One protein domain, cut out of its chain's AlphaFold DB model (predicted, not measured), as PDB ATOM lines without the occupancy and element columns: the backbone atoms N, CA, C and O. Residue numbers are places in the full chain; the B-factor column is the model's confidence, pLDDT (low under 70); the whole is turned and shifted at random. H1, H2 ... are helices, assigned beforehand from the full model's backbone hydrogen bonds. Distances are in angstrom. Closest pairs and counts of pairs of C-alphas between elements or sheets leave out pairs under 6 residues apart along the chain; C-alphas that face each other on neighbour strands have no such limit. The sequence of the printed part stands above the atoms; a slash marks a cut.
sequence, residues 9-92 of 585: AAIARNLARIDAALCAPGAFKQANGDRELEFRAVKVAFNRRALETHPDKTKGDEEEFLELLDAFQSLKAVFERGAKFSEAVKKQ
ATOM      1  N   ALA A   9     -10.163  14.075 -44.275       88.38
ATOM      2  CA  ALA A   9     -10.018  12.850 -43.498       88.38
ATOM      3  C   ALA A   9      -8.862  11.951 -43.980       88.38
ATOM      4  O   ALA A   9      -8.177  11.351 -43.154       88.38
ATOM      5  N   ALA A  10      -8.610  11.850 -45.290       91.50
ATOM      6  CA  ALA A  10      -7.457  11.124 -45.827       91.50
ATOM      7  C   ALA A  10      -6.136  11.824 -45.468       91.50
ATOM      8  O   ALA A  10      -5.213  11.171 -44.991       91.50
ATOM      9  N   ILE A  11      -6.083  13.154 -45.602       91.62
ATOM     10  CA  ILE A  11      -4.912  13.956 -45.214       91.62
ATOM     11  C   ILE A  11      -4.610  13.763 -43.722       91.62
ATOM     12  O   ILE A  11      -3.478  13.462 -43.358       91.62
ATOM     13  N   ALA A  12      -5.625  13.865 -42.860       89.12
ATOM     14  CA  ALA A  12      -5.460  13.684 -41.420       89.12
ATOM     15  C   ALA A  12      -4.999  12.263 -41.045       89.12
ATOM     16  O   ALA A  12      -4.128  12.118 -40.190       89.12
ATOM     17  N   ARG A  13      -5.525  11.218 -41.705       91.31
ATOM     18  CA  ARG A  13      -5.058   9.832 -41.506       91.31
ATOM     19  C   ARG A  13      -3.591   9.658 -41.893       91.31
ATOM     20  O   ARG A  13      -2.836   9.071 -41.127       91.31
ATOM     21  N   ASN A  14      -3.173  10.208 -43.030       93.88
ATOM     22  CA  ASN A  14      -1.783  10.109 -43.475       93.88
ATOM     23  C   ASN A  14      -0.832  10.910 -42.571       93.88
ATOM     24  O   ASN A  14       0.249  10.431 -42.243       93.88
ATOM     25  N   LEU A  15      -1.253  12.087 -42.090       92.12
ATOM     26  CA  LEU A  15      -0.495  12.854 -41.094       92.12
ATOM     27  C   LEU A  15      -0.359  12.107 -39.762       92.12
ATOM     28  O   LEU A  15       0.687  12.201 -39.125       92.12
ATOM     29  N   ALA A  16      -1.393  11.370 -39.346       90.62
ATOM     30  CA  ALA A  16      -1.340  10.531 -38.152       90.62
ATOM     31  C   ALA A  16      -0.397   9.331 -38.336       90.62
ATOM     32  O   ALA A  16       0.364   9.027 -37.425       90.62
ATOM     33  N   ARG A  17      -0.385   8.697 -39.518       91.75
ATOM     34  CA  ARG A  17       0.543   7.596 -39.847       91.75
ATOM     35  C   ARG A  17       2.013   8.017 -39.805       91.75
ATOM     36  O   ARG A  17       2.848   7.269 -39.315       91.75
ATOM     37  N   ILE A  18       2.320   9.223 -40.279       90.94
ATOM     38  CA  ILE A  18       3.677   9.796 -40.245       90.94
ATOM     39  C   ILE A  18       4.045  10.338 -38.852       90.94
ATOM     40  O   ILE A  18       5.154  10.811 -38.629       90.94
ATOM     41  N   ASP A  19       3.112  10.287 -37.901       85.50
ATOM     42  CA  ASP A  19       3.258  10.879 -36.573       85.50
ATOM     43  C   ASP A  19       3.506  12.403 -36.601       85.50
ATOM     44  O   ASP A  19       3.927  13.022 -35.622       85.50
ATOM     45  N   ALA A  20       3.189  13.063 -37.722       71.06
ATOM     46  CA  ALA A  20       3.438  14.490 -37.922       71.06
ATOM     47  C   ALA A  20       2.662  15.359 -36.916       71.06
ATOM     48  O   ALA A  20       3.131  16.421 -36.502       71.06
ATOM     49  N   ALA A  21       1.482  14.897 -36.492       59.78
ATOM     50  CA  ALA A  21       0.653  15.588 -35.507       59.78
ATOM     51  C   ALA A  21       1.214  15.513 -34.071       59.78
ATOM     52  O   ALA A  21       0.968  16.424 -33.278       59.78
ATOM     53  N   LEU A  22       1.965  14.457 -33.735       57.50
ATOM     54  CA  LEU A  22       2.488  14.205 -32.387       57.50
ATOM     55  C   LEU A  22       3.936  14.672 -32.234       57.50
ATOM     56  O   LEU A  22       4.279  15.263 -31.211       57.50
ATOM     57  N   CYS A  23       4.761  14.511 -33.269       54.75
ATOM     58  CA  CYS A  23       6.155  14.943 -33.235       54.75
ATOM     59  C   CYS A  23       6.326  16.472 -33.226       54.75
ATOM     60  O   CYS A  23       7.370  16.956 -32.784       54.75
ATOM     61  N   ALA A  24       5.332  17.252 -33.680       54.72
ATOM     62  CA  ALA A  24       5.436  18.708 -33.658       54.72
ATOM     63  C   ALA A  24       4.090  19.470 -33.664       54.72
ATOM     64  O   ALA A  24       3.838  20.276 -34.567       54.72
ATOM     65  N   PRO A  25       3.257  19.366 -32.609       56.97
ATOM     66  CA  PRO A  25       2.116  20.274 -32.428       56.97
ATOM     67  C   PRO A  25       2.535  21.763 -32.414       56.97
ATOM     68  O   PRO A  25       1.699  22.649 -32.610       56.97
ATOM     69  N   GLY A  26       3.830  22.042 -32.212       67.94
ATOM     70  CA  GLY A  26       4.453  23.350 -32.401       67.94
ATOM     71  C   GLY A  26       4.884  23.680 -33.837       67.94
ATOM     72  O   GLY A  26       4.795  24.848 -34.197       67.94
ATOM     73  N   ALA A  27       5.297  22.725 -34.681       72.06
ATOM     74  CA  ALA A  27       5.864  23.056 -36.001       72.06
ATOM     75  C   ALA A  27       4.814  23.603 -36.971       72.06
ATOM     76  O   ALA A  27       5.048  24.634 -37.591       72.06
ATOM     77  N   PHE A  28       3.619  23.004 -37.035       82.25
ATOM     78  CA  PHE A  28       2.530  23.568 -37.847       82.25
ATOM     79  C   PHE A  28       2.074  24.944 -37.333       82.25
ATOM     80  O   PHE A  28       1.649  25.789 -38.117       82.25
ATOM     81  N   LYS A  29       2.187  25.206 -36.021       81.06
ATOM     82  CA  LYS A  29       1.914  26.536 -35.452       81.06
ATOM     83  C   LYS A  29       3.008  27.542 -35.814       81.06
ATOM     84  O   LYS A  29       2.689  28.668 -36.177       81.06
ATOM     85  N   GLN A  30       4.275  27.135 -35.748       81.44
ATOM     86  CA  GLN A  30       5.430  27.957 -36.120       81.44
ATOM     87  C   GLN A  30       5.446  28.292 -37.613       81.44
ATOM     88  O   GLN A  30       5.861  29.389 -37.975       81.44
ATOM     89  N   ALA A  31       4.934  27.394 -38.460       84.12
ATOM     90  CA  ALA A  31       4.777  27.638 -39.888       84.12
ATOM     91  C   ALA A  31       3.816  28.801 -40.193       84.12
ATOM     92  O   ALA A  31       3.900  29.385 -41.265       84.12
ATOM     93  N   ASN A  32       2.912  29.172 -39.274       86.25
ATOM     94  CA  ASN A  32       1.982  30.298 -39.436       86.25
ATOM     95  C   ASN A  32       1.198  30.278 -40.773       86.25
ATOM     96  O   ASN A  32       0.896  31.318 -41.355       86.25
ATOM     97  N   GLY A  33       0.882  29.080 -41.280       85.38
ATOM     98  CA  GLY A  33       0.180  28.889 -42.552       85.38
ATOM     99  C   GLY A  33       1.047  29.012 -43.812       85.38
ATOM    100  O   GLY A  33       0.477  29.079 -44.908       85.38
ATOM    101  N   ASP A  34       2.373  29.055 -43.671       90.75
ATOM    102  CA  ASP A  34       3.351  28.897 -44.751       90.75
ATOM    103  C   ASP A  34       3.408  27.423 -45.182       90.75
ATOM    104  O   ASP A  34       3.751  26.534 -44.398       90.75
ATOM    105  N   ARG A  35       3.024  27.158 -46.431       92.00
ATOM    106  CA  ARG A  35       2.817  25.804 -46.959       92.00
ATOM    107  C   ARG A  35       4.129  25.016 -47.002       92.00
ATOM    108  O   ARG A  35       4.151  23.820 -46.714       92.00
ATOM    109  N   GLU A  36       5.220  25.680 -47.354       87.88
ATOM    110  CA  GLU A  36       6.555  25.111 -47.483       87.88
ATOM    111  C   GLU A  36       7.114  24.714 -46.110       87.88
ATOM    112  O   GLU A  36       7.684  23.628 -45.969       87.88
ATOM    113  N   LEU A  37       6.894  25.541 -45.084       86.69
ATOM    114  CA  LEU A  37       7.243  25.199 -43.702       86.69
ATOM    115  C   LEU A  37       6.381  24.056 -43.150       86.69
ATOM    116  O   LEU A  37       6.907  23.174 -42.469       86.69
ATOM    117  N   GLU A  38       5.083  24.019 -43.467       90.88
ATOM    118  CA  GLU A  38       4.219  22.897 -43.080       90.88
ATOM    119  C   GLU A  38       4.696  21.576 -43.710       90.88
ATOM    120  O   GLU A  38       4.814  20.565 -43.017       90.88
ATOM    121  N   PHE A  39       5.030  21.573 -45.005       91.00
ATOM    122  CA  PHE A  39       5.535  20.368 -45.668       91.00
ATOM    123  C   PHE A  39       6.921  19.964 -45.170       91.00
ATOM    124  O   PHE A  39       7.207  18.774 -45.031       91.00
ATOM    125  N   ARG A  40       7.778  20.934 -44.826       86.88
ATOM    126  CA  ARG A  40       9.054  20.648 -44.161       86.88
ATOM    127  C   ARG A  40       8.838  19.874 -42.860       86.88
ATOM    128  O   ARG A  40       9.523  18.878 -42.646       86.88
ATOM    129  N   ALA A  41       7.865  20.271 -42.038       88.38
ATOM    130  CA  ALA A  41       7.535  19.545 -40.812       88.38
ATOM    131  C   ALA A  41       7.089  18.097 -41.092       88.38
ATOM    132  O   ALA A  41       7.515  17.178 -40.392       88.38
ATOM    133  N   VAL A  42       6.297  17.879 -42.151       91.38
ATOM    134  CA  VAL A  42       5.895  16.531 -42.599       91.38
ATOM    135  C   VAL A  42       7.106  15.688 -43.004       91.38
ATOM    136  O   VAL A  42       7.201  14.541 -42.579       91.38
ATOM    137  N   LYS A  43       8.053  16.243 -43.776       89.25
ATOM    138  CA  LYS A  43       9.277  15.531 -44.193       89.25
ATOM    139  C   LYS A  43      10.131  15.100 -43.002       89.25
ATOM    140  O   LYS A  43      10.589  13.963 -42.963       89.25
ATOM    141  N   VAL A  44      10.317  15.986 -42.023       87.06
ATOM    142  CA  VAL A  44      11.088  15.677 -40.807       87.06
ATOM    143  C   VAL A  44      10.427  14.545 -40.016       87.06
ATOM    144  O   VAL A  44      11.108  13.602 -39.619       87.06
ATOM    145  N   ALA A  45       9.105  14.603 -39.829       91.00
ATOM    146  CA  ALA A  45       8.363  13.538 -39.155       91.00
ATOM    147  C   ALA A  45       8.445  12.205 -39.920       91.00
ATOM    148  O   ALA A  45       8.689  11.163 -39.317       91.00
ATOM    149  N   PHE A  46       8.337  12.250 -41.252       92.38
ATOM    150  CA  PHE A  46       8.492  11.078 -42.111       92.38
ATOM    151  C   PHE A  46       9.875  10.449 -41.985       92.38
ATOM    152  O   PHE A  46       9.950   9.256 -41.725       92.38
ATOM    153  N   ASN A  47      10.959  11.223 -42.101       90.50
ATOM    154  CA  ASN A  47      12.318  10.682 -42.008       90.50
ATOM    155  C   ASN A  47      12.573  10.027 -40.645       90.50
ATOM    156  O   ASN A  47      13.135   8.935 -40.588       90.50
ATOM    157  N   ARG A  48      12.094  10.640 -39.556       90.44
ATOM    158  CA  ARG A  48      12.165  10.046 -38.216       90.44
ATOM    159  C   ARG A  48      11.407   8.725 -38.139       90.44
ATOM    160  O   ARG A  48      11.965   7.721 -37.706       90.44
ATOM    161  N   ARG A  49      10.145   8.705 -38.578       92.25
ATOM    162  CA  ARG A  49       9.318   7.493 -38.526       92.25
ATOM    163  C   ARG A  49       9.879   6.395 -39.428       92.25
ATOM    164  O   ARG A  49       9.935   5.244 -39.013       92.25
ATOM    165  N   ALA A  50      10.386   6.766 -40.602       92.06
ATOM    166  CA  ALA A  50      11.058   5.868 -41.529       92.06
ATOM    167  C   ALA A  50      12.267   5.204 -40.865       92.06
ATOM    168  O   ALA A  50      12.462   4.008 -41.026       92.06
ATOM    169  N   LEU A  51      13.045   5.930 -40.057       91.44
ATOM    170  CA  LEU A  51      14.153   5.347 -39.301       91.44
ATOM    171  C   LEU A  51      13.707   4.364 -38.224       91.44
ATOM    172  O   LEU A  51      14.476   3.467 -37.883       91.44
ATOM    173  N   GLU A  52      12.526   4.531 -37.645       91.50
ATOM    174  CA  GLU A  52      11.994   3.617 -36.633       91.50
ATOM    175  C   GLU A  52      11.473   2.322 -37.256       91.50
ATOM    176  O   GLU A  52      11.743   1.250 -36.718       91.50
ATOM    177  N   THR A  53      10.772   2.425 -38.389       92.81
ATOM    178  CA  THR A  53      10.061   1.304 -39.023       92.81
ATOM    179  C   THR A  53      10.841   0.634 -40.157       92.81
ATOM    180  O   THR A  53      10.377  -0.361 -40.701       92.81
ATOM    181  N   HIS A  54      12.028   1.136 -40.517       93.19
ATOM    182  CA  HIS A  54      12.804   0.629 -41.654       93.19
ATOM    183  C   HIS A  54      13.089  -0.887 -41.578       93.19
ATOM    184  O   HIS A  54      13.659  -1.322 -40.573       93.19
ATOM    185  N   PRO A  55      12.852  -1.675 -42.648       91.88
ATOM    186  CA  PRO A  55      13.056  -3.132 -42.637       91.88
ATOM    187  C   PRO A  55      14.516  -3.563 -42.410       91.88
ATOM    188  O   PRO A  55      14.770  -4.614 -41.833       91.88
ATOM    189  N   ASP A  56      15.501  -2.740 -42.798       87.44
ATOM    190  CA  ASP A  56      16.925  -3.000 -42.486       87.44
ATOM    191  C   ASP A  56      17.231  -3.036 -40.968       87.44
ATOM    192  O   ASP A  56      18.289  -3.520 -40.565       87.44
ATOM    193  N   LYS A  57      16.361  -2.493 -40.102       86.31
ATOM    194  CA  LYS A  57      16.517  -2.641 -38.650       86.31
ATOM    195  C   LYS A  57      15.925  -3.969 -38.205       86.31
ATOM    196  O   LYS A  57      14.859  -4.361 -38.652       86.31
ATOM    197  N   THR A  58      16.540  -4.590 -37.200       73.81
ATOM    198  CA  THR A  58      16.163  -5.901 -36.626       73.81
ATOM    199  C   THR A  58      14.713  -6.041 -36.127       73.81
ATOM    200  O   THR A  58      14.341  -7.112 -35.655       73.81
ATOM    201  N   LYS A  59      13.896  -4.983 -36.185       82.19
ATOM    202  CA  LYS A  59      12.481  -4.962 -35.786       82.19
ATOM    203  C   LYS A  59      11.564  -4.217 -36.767       82.19
ATOM    204  O   LYS A  59      10.422  -3.961 -36.402       82.19
ATOM    205  N   GLY A  60      12.059  -3.799 -37.932       85.38
ATOM    206  CA  GLY A  60      11.230  -3.098 -38.910       85.38
ATOM    207  C   GLY A  60      10.317  -4.068 -39.649       85.38
ATOM    208  O   GLY A  60      10.767  -5.138 -40.053       85.38
ATOM    209  N   ASP A  61       9.053  -3.690 -39.815       91.25
ATOM    210  CA  ASP A  61       8.108  -4.393 -40.677       91.25
ATOM    211  C   ASP A  61       8.086  -3.719 -42.057       91.25
ATOM    212  O   ASP A  61       7.907  -2.503 -42.171       91.25
ATOM    213  N   GLU A  62       8.307  -4.506 -43.111       90.38
ATOM    214  CA  GLU A  62       8.328  -4.009 -44.490       90.38
ATOM    215  C   GLU A  62       6.952  -3.473 -44.902       90.38
ATOM    216  O   GLU A  62       6.873  -2.433 -45.557       90.38
ATOM    217  N   GLU A  63       5.869  -4.127 -44.470       91.25
ATOM    218  CA  GLU A  63       4.504  -3.709 -44.793       91.25
ATOM    219  C   GLU A  63       4.169  -2.364 -44.130       91.25
ATOM    220  O   GLU A  63       3.745  -1.429 -44.815       91.25
ATOM    221  N   GLU A  64       4.464  -2.212 -42.831       92.94
ATOM    222  CA  GLU A  64       4.318  -0.933 -42.117       92.94
ATOM    223  C   GLU A  64       5.119   0.193 -42.795       92.94
ATOM    224  O   GLU A  64       4.641   1.325 -42.931       92.94
ATOM    225  N   PHE A  65       6.337  -0.102 -43.260       92.06
ATOM    226  CA  PHE A  65       7.162   0.878 -43.956       92.06
ATOM    227  C   PHE A  65       6.570   1.292 -45.313       92.06
ATOM    228  O   PHE A  65       6.594   2.475 -45.669       92.06
ATOM    229  N   LEU A  66       6.012   0.349 -46.076       89.06
ATOM    230  CA  LEU A  66       5.348   0.647 -47.345       89.06
ATOM    231  C   LEU A  66       4.085   1.495 -47.137       89.06
ATOM    232  O   LEU A  66       3.872   2.448 -47.890       89.06
ATOM    233  N   GLU A  67       3.296   1.232 -46.090       91.56
ATOM    234  CA  GLU A  67       2.159   2.091 -45.728       91.56
ATOM    235  C   GLU A  67       2.598   3.516 -45.365       91.56
ATOM    236  O   GLU A  67       1.932   4.495 -45.721       91.56
ATOM    237  N   LEU A  68       3.720   3.645 -44.650       93.31
ATOM    238  CA  LEU A  68       4.310   4.934 -44.301       93.31
ATOM    239  C   LEU A  68       4.745   5.702 -45.557       93.31
ATOM    240  O   LEU A  68       4.495   6.907 -45.667       93.31
ATOM    241  N   LEU A  69       5.374   5.012 -46.511       89.94
ATOM    242  CA  LEU A  69       5.803   5.596 -47.779       89.94
ATOM    243  C   LEU A  69       4.605   6.057 -48.620       89.94
ATOM    244  O   LEU A  69       4.620   7.179 -49.126       89.94
ATOM    245  N   ASP A  70       3.550   5.246 -48.722       89.25
ATOM    246  CA  ASP A  70       2.313   5.603 -49.428       89.25
ATOM    247  C   ASP A  70       1.616   6.820 -48.792       89.25
ATOM    248  O   ASP A  70       1.208   7.764 -49.483       89.25
ATOM    249  N   ALA A  71       1.567   6.867 -47.455       93.38
ATOM    250  CA  ALA A  71       1.053   8.019 -46.721       93.38
ATOM    251  C   ALA A  71       1.851   9.296 -47.039       93.38
ATOM    252  O   ALA A  71       1.255  10.357 -47.260       93.38
ATOM    253  N   PHE A  72       3.183   9.205 -47.106       92.62
ATOM    254  CA  PHE A  72       4.045  10.334 -47.453       92.62
ATOM    255  C   PHE A  72       3.849  10.797 -48.901       92.62
ATOM    256  O   PHE A  72       3.666  11.995 -49.129       92.62
ATOM    257  N   GLN A  73       3.801   9.877 -49.870       89.25
ATOM    258  CA  GLN A  73       3.549  10.216 -51.278       89.25
ATOM    259  C   GLN A  73       2.178  10.873 -51.467       89.25
ATOM    260  O   GLN A  73       2.051  11.882 -52.164       89.25
ATOM    261  N   SER A  74       1.160  10.374 -50.767       91.19
ATOM    262  CA  SER A  74      -0.169  10.980 -50.753       91.19
ATOM    263  C   SER A  74      -0.150  12.422 -50.225       91.19
ATOM    264  O   SER A  74      -0.806  13.298 -50.790       91.19
ATOM    265  N   LEU A  75       0.610  12.706 -49.160       92.81
ATOM    266  CA  LEU A  75       0.756  14.068 -48.630       92.81
ATOM    267  C   LEU A  75       1.582  14.969 -49.552       92.81
ATOM    268  O   LEU A  75       1.245  16.143 -49.704       92.81
ATOM    269  N   LYS A  76       2.611  14.431 -50.215       90.88
ATOM    270  CA  LYS A  76       3.377  15.150 -51.242       90.88
ATOM    271  C   LYS A  76       2.471  15.594 -52.397       90.88
ATOM    272  O   LYS A  76       2.445  16.777 -52.726       90.88
ATOM    273  N   ALA A  77       1.625  14.703 -52.913       89.94
ATOM    274  CA  ALA A  77       0.656  15.034 -53.963       89.94
ATOM    275  C   ALA A  77      -0.396  16.076 -53.519       89.94
ATOM    276  O   ALA A  77      -0.957  16.819 -54.329       89.94
ATOM    277  N   VAL A  78      -0.716  16.140 -52.225       91.81
ATOM    278  CA  VAL A  78      -1.581  17.185 -51.643       91.81
ATOM    279  C   VAL A  78      -0.854  18.535 -51.607       91.81
ATOM    280  O   VAL A  78      -1.430  19.545 -52.015       91.81
ATOM    281  N   PHE A  79       0.414  18.552 -51.188       91.50
ATOM    282  CA  PHE A  79       1.258  19.749 -51.172       91.50
ATOM    283  C   PHE A  79       1.462  20.347 -52.573       91.50
ATOM    284  O   PHE A  79       1.280  21.555 -52.767       91.50
ATOM    285  N   GLU A  80       1.769  19.501 -53.559       88.56
ATOM    286  CA  GLU A  80       1.976  19.894 -54.961       88.56
ATOM    287  C   GLU A  80       0.721  20.526 -55.581       88.56
ATOM    288  O   GLU A  80       0.819  21.475 -56.355       88.56
ATOM    289  N   ARG A  81      -0.472  20.079 -55.166       91.62
ATOM    290  CA  ARG A  81      -1.755  20.692 -55.556       91.62
ATOM    291  C   ARG A  81      -2.046  22.034 -54.880       91.62
ATOM    292  O   ARG A  81      -3.052  22.658 -55.202       91.62
ATOM    293  N   GLY A  82      -1.204  22.488 -53.953       91.56
ATOM    294  CA  GLY A  82      -1.378  23.777 -53.279       91.56
ATOM    295  C   GLY A  82      -2.207  23.751 -52.004       91.56
ATOM    296  O   GLY A  82      -2.513  24.817 -51.473       91.56
ATOM    297  N   ALA A  83      -2.547  22.574 -51.479       90.06
ATOM    298  CA  ALA A  83      -3.294  22.480 -50.231       90.06
ATOM    299  C   ALA A  83      -2.400  22.731 -49.004       90.06
ATOM    300  O   ALA A  83      -1.216  22.388 -48.991       90.06
ATOM    301  N   LYS A  84      -2.996  23.305 -47.951       89.88
ATOM    302  CA  LYS A  84      -2.373  23.477 -46.631       89.88
ATOM    303  C   LYS A  84      -2.775  22.330 -45.710       89.88
ATOM    304  O   LYS A  84      -3.949  21.968 -45.630       89.88
ATOM    305  N   PHE A  85      -1.819  21.783 -44.971       90.75
ATOM    306  CA  PHE A  85      -2.063  20.678 -44.045       90.75
ATOM    307  C   PHE A  85      -2.794  21.152 -42.788       90.75
ATOM    308  O   PHE A  85      -3.652  20.442 -42.261       90.75
ATOM    309  N   SER A  86      -2.516  22.378 -42.335       88.75
ATOM    310  CA  SER A  86      -3.155  22.946 -41.141       88.75
ATOM    311  C   SER A  86      -4.678  23.073 -41.261       88.75
ATOM    312  O   SER A  86      -5.386  22.941 -40.261       88.75
ATOM    313  N   GLU A  87      -5.214  23.274 -42.465       87.62
ATOM    314  CA  GLU A  87      -6.662  23.319 -42.700       87.62
ATOM    315  C   GLU A  87      -7.320  21.945 -42.558       87.62
ATOM    316  O   GLU A  87      -8.399  21.836 -41.968       87.62
ATOM    317  N   ALA A  88      -6.656  20.894 -43.045       84.44
ATOM    318  CA  ALA A  88      -7.142  19.523 -42.924       84.44
ATOM    319  C   ALA A  88      -7.178  19.067 -41.457       84.44
ATOM    320  O   ALA A  88      -8.140  18.427 -41.037       84.44
ATOM    321  N   VAL A  89      -6.175  19.463 -40.662       84.50
ATOM    322  CA  VAL A  89      -6.110  19.157 -39.222       84.50
ATOM    323  C   VAL A  89      -7.195  19.903 -38.436       84.50
ATOM    324  O   VAL A  89      -7.840  19.312 -37.575       84.50
ATOM    325  N   LYS A  90      -7.456  21.184 -38.740       84.12
ATOM    326  CA  LYS A  90      -8.485  21.986 -38.042       84.12
ATOM    327  C   LYS A  90      -9.911  21.482 -38.265       84.12
ATOM    328  O   LYS A  90     -10.754  21.649 -37.391       84.12
ATOM    329  N   LYS A  91     -10.188  20.906 -39.438       74.69
ATOM    330  CA  LYS A  91     -11.522  20.428 -39.828       74.69
ATOM    331  C   LYS A  91     -11.853  19.035 -39.297       74.69
ATOM    332  O   LYS A  91     -12.978  18.582 -39.508       74.69
ATOM    333  N   GLN A  92     -10.928  18.349 -38.619       70.88
ATOM    334  CA  GLN A  92     -11.311  17.125 -37.929       70.88
ATOM    335  C   GLN A  92     -12.316  17.478 -36.829       70.88
ATOM    336  O   GLN A  92     -12.010  18.329 -35.987       70.88
TER     337      GLN A  92
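This is residues 9 to 92 of the 585 residues of the protein "BRCT domain-containing protein" of Ostreococcus tauri (UniProt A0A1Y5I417). A long helical hairpin, H4 and H5 side by side, is covered on one side by the short helices H1, H2, H3 and H6, which gather toward the end away from the hairpin's loop. H1 crosses H5 slantwise, H6 packs on H1 and the first part of H4, and H2 and H3 pack on H4; the loop of residues 54 to 61 makes the other end of the long axis. The printed part has 84 residues with six named helices, H1 to H6 in chain order, and no named strand: all helix. It is compact, with a radius of gyration of the C-alphas of 12.6 A, and elongated, spanning 39 by 22 by 21 A.

H4, residues 35 to 53, is the hub, touching four helices. It forms a hairpin with H5, residues 62 to 80, opposite ways at a shallow tilt of 6 degrees; their closest C-alphas, Thr 53 and Phe 65, are 5.7 A apart. H1, residues 9 to 17, touches H5 at a steep tilt of 49 degrees, closest at C-alphas 14 and 71, 4.8 A. H6, residues 85 to 90, touches H1, about perpendicular at 74 degrees, closest at C-alphas 12 and 89, 5.9 A. H6 also touches H4, with H4's residues 35 to 39 alone, closest at C-alphas 85 and 38, 6.7 A. H2, residues 20 to 23, touches H4 at residues 41 to 46 alone, closest at C-alphas 20 and 45, 5.2 A. H3, residues 27 to 30, touches H4 at residues 37 to 41 alone, closest at C-alphas 28 and 38, 5.5 A. H2 and H3 are apart. Every O i to N i+4 pair is within hydrogen-bond range in H1, H4, H5 and H6; H2 and H3 are too short for one, and of their single O i to N i+3 pairs that of H3 is within range and that of H2 is not.

H4 runs 26.8 A from C-alpha 35 at (2.817, 25.804, -46.959), and H5 26.9 A. H1, 12.3 A long, begins at (-10.018, 12.850, -43.498); H2 and H3 have four residues each. H6 ends at C-alpha 90, (-8.485, 21.986, -38.042).

The C-alphas farthest apart, Asn 32 and Thr 58, are 39.0 A apart. The printed part has no cut; H4 to H5 is a short link, the others are tight. Residues 21 to 26, of which 21 to 23 belong to H2, have pLDDT under 70.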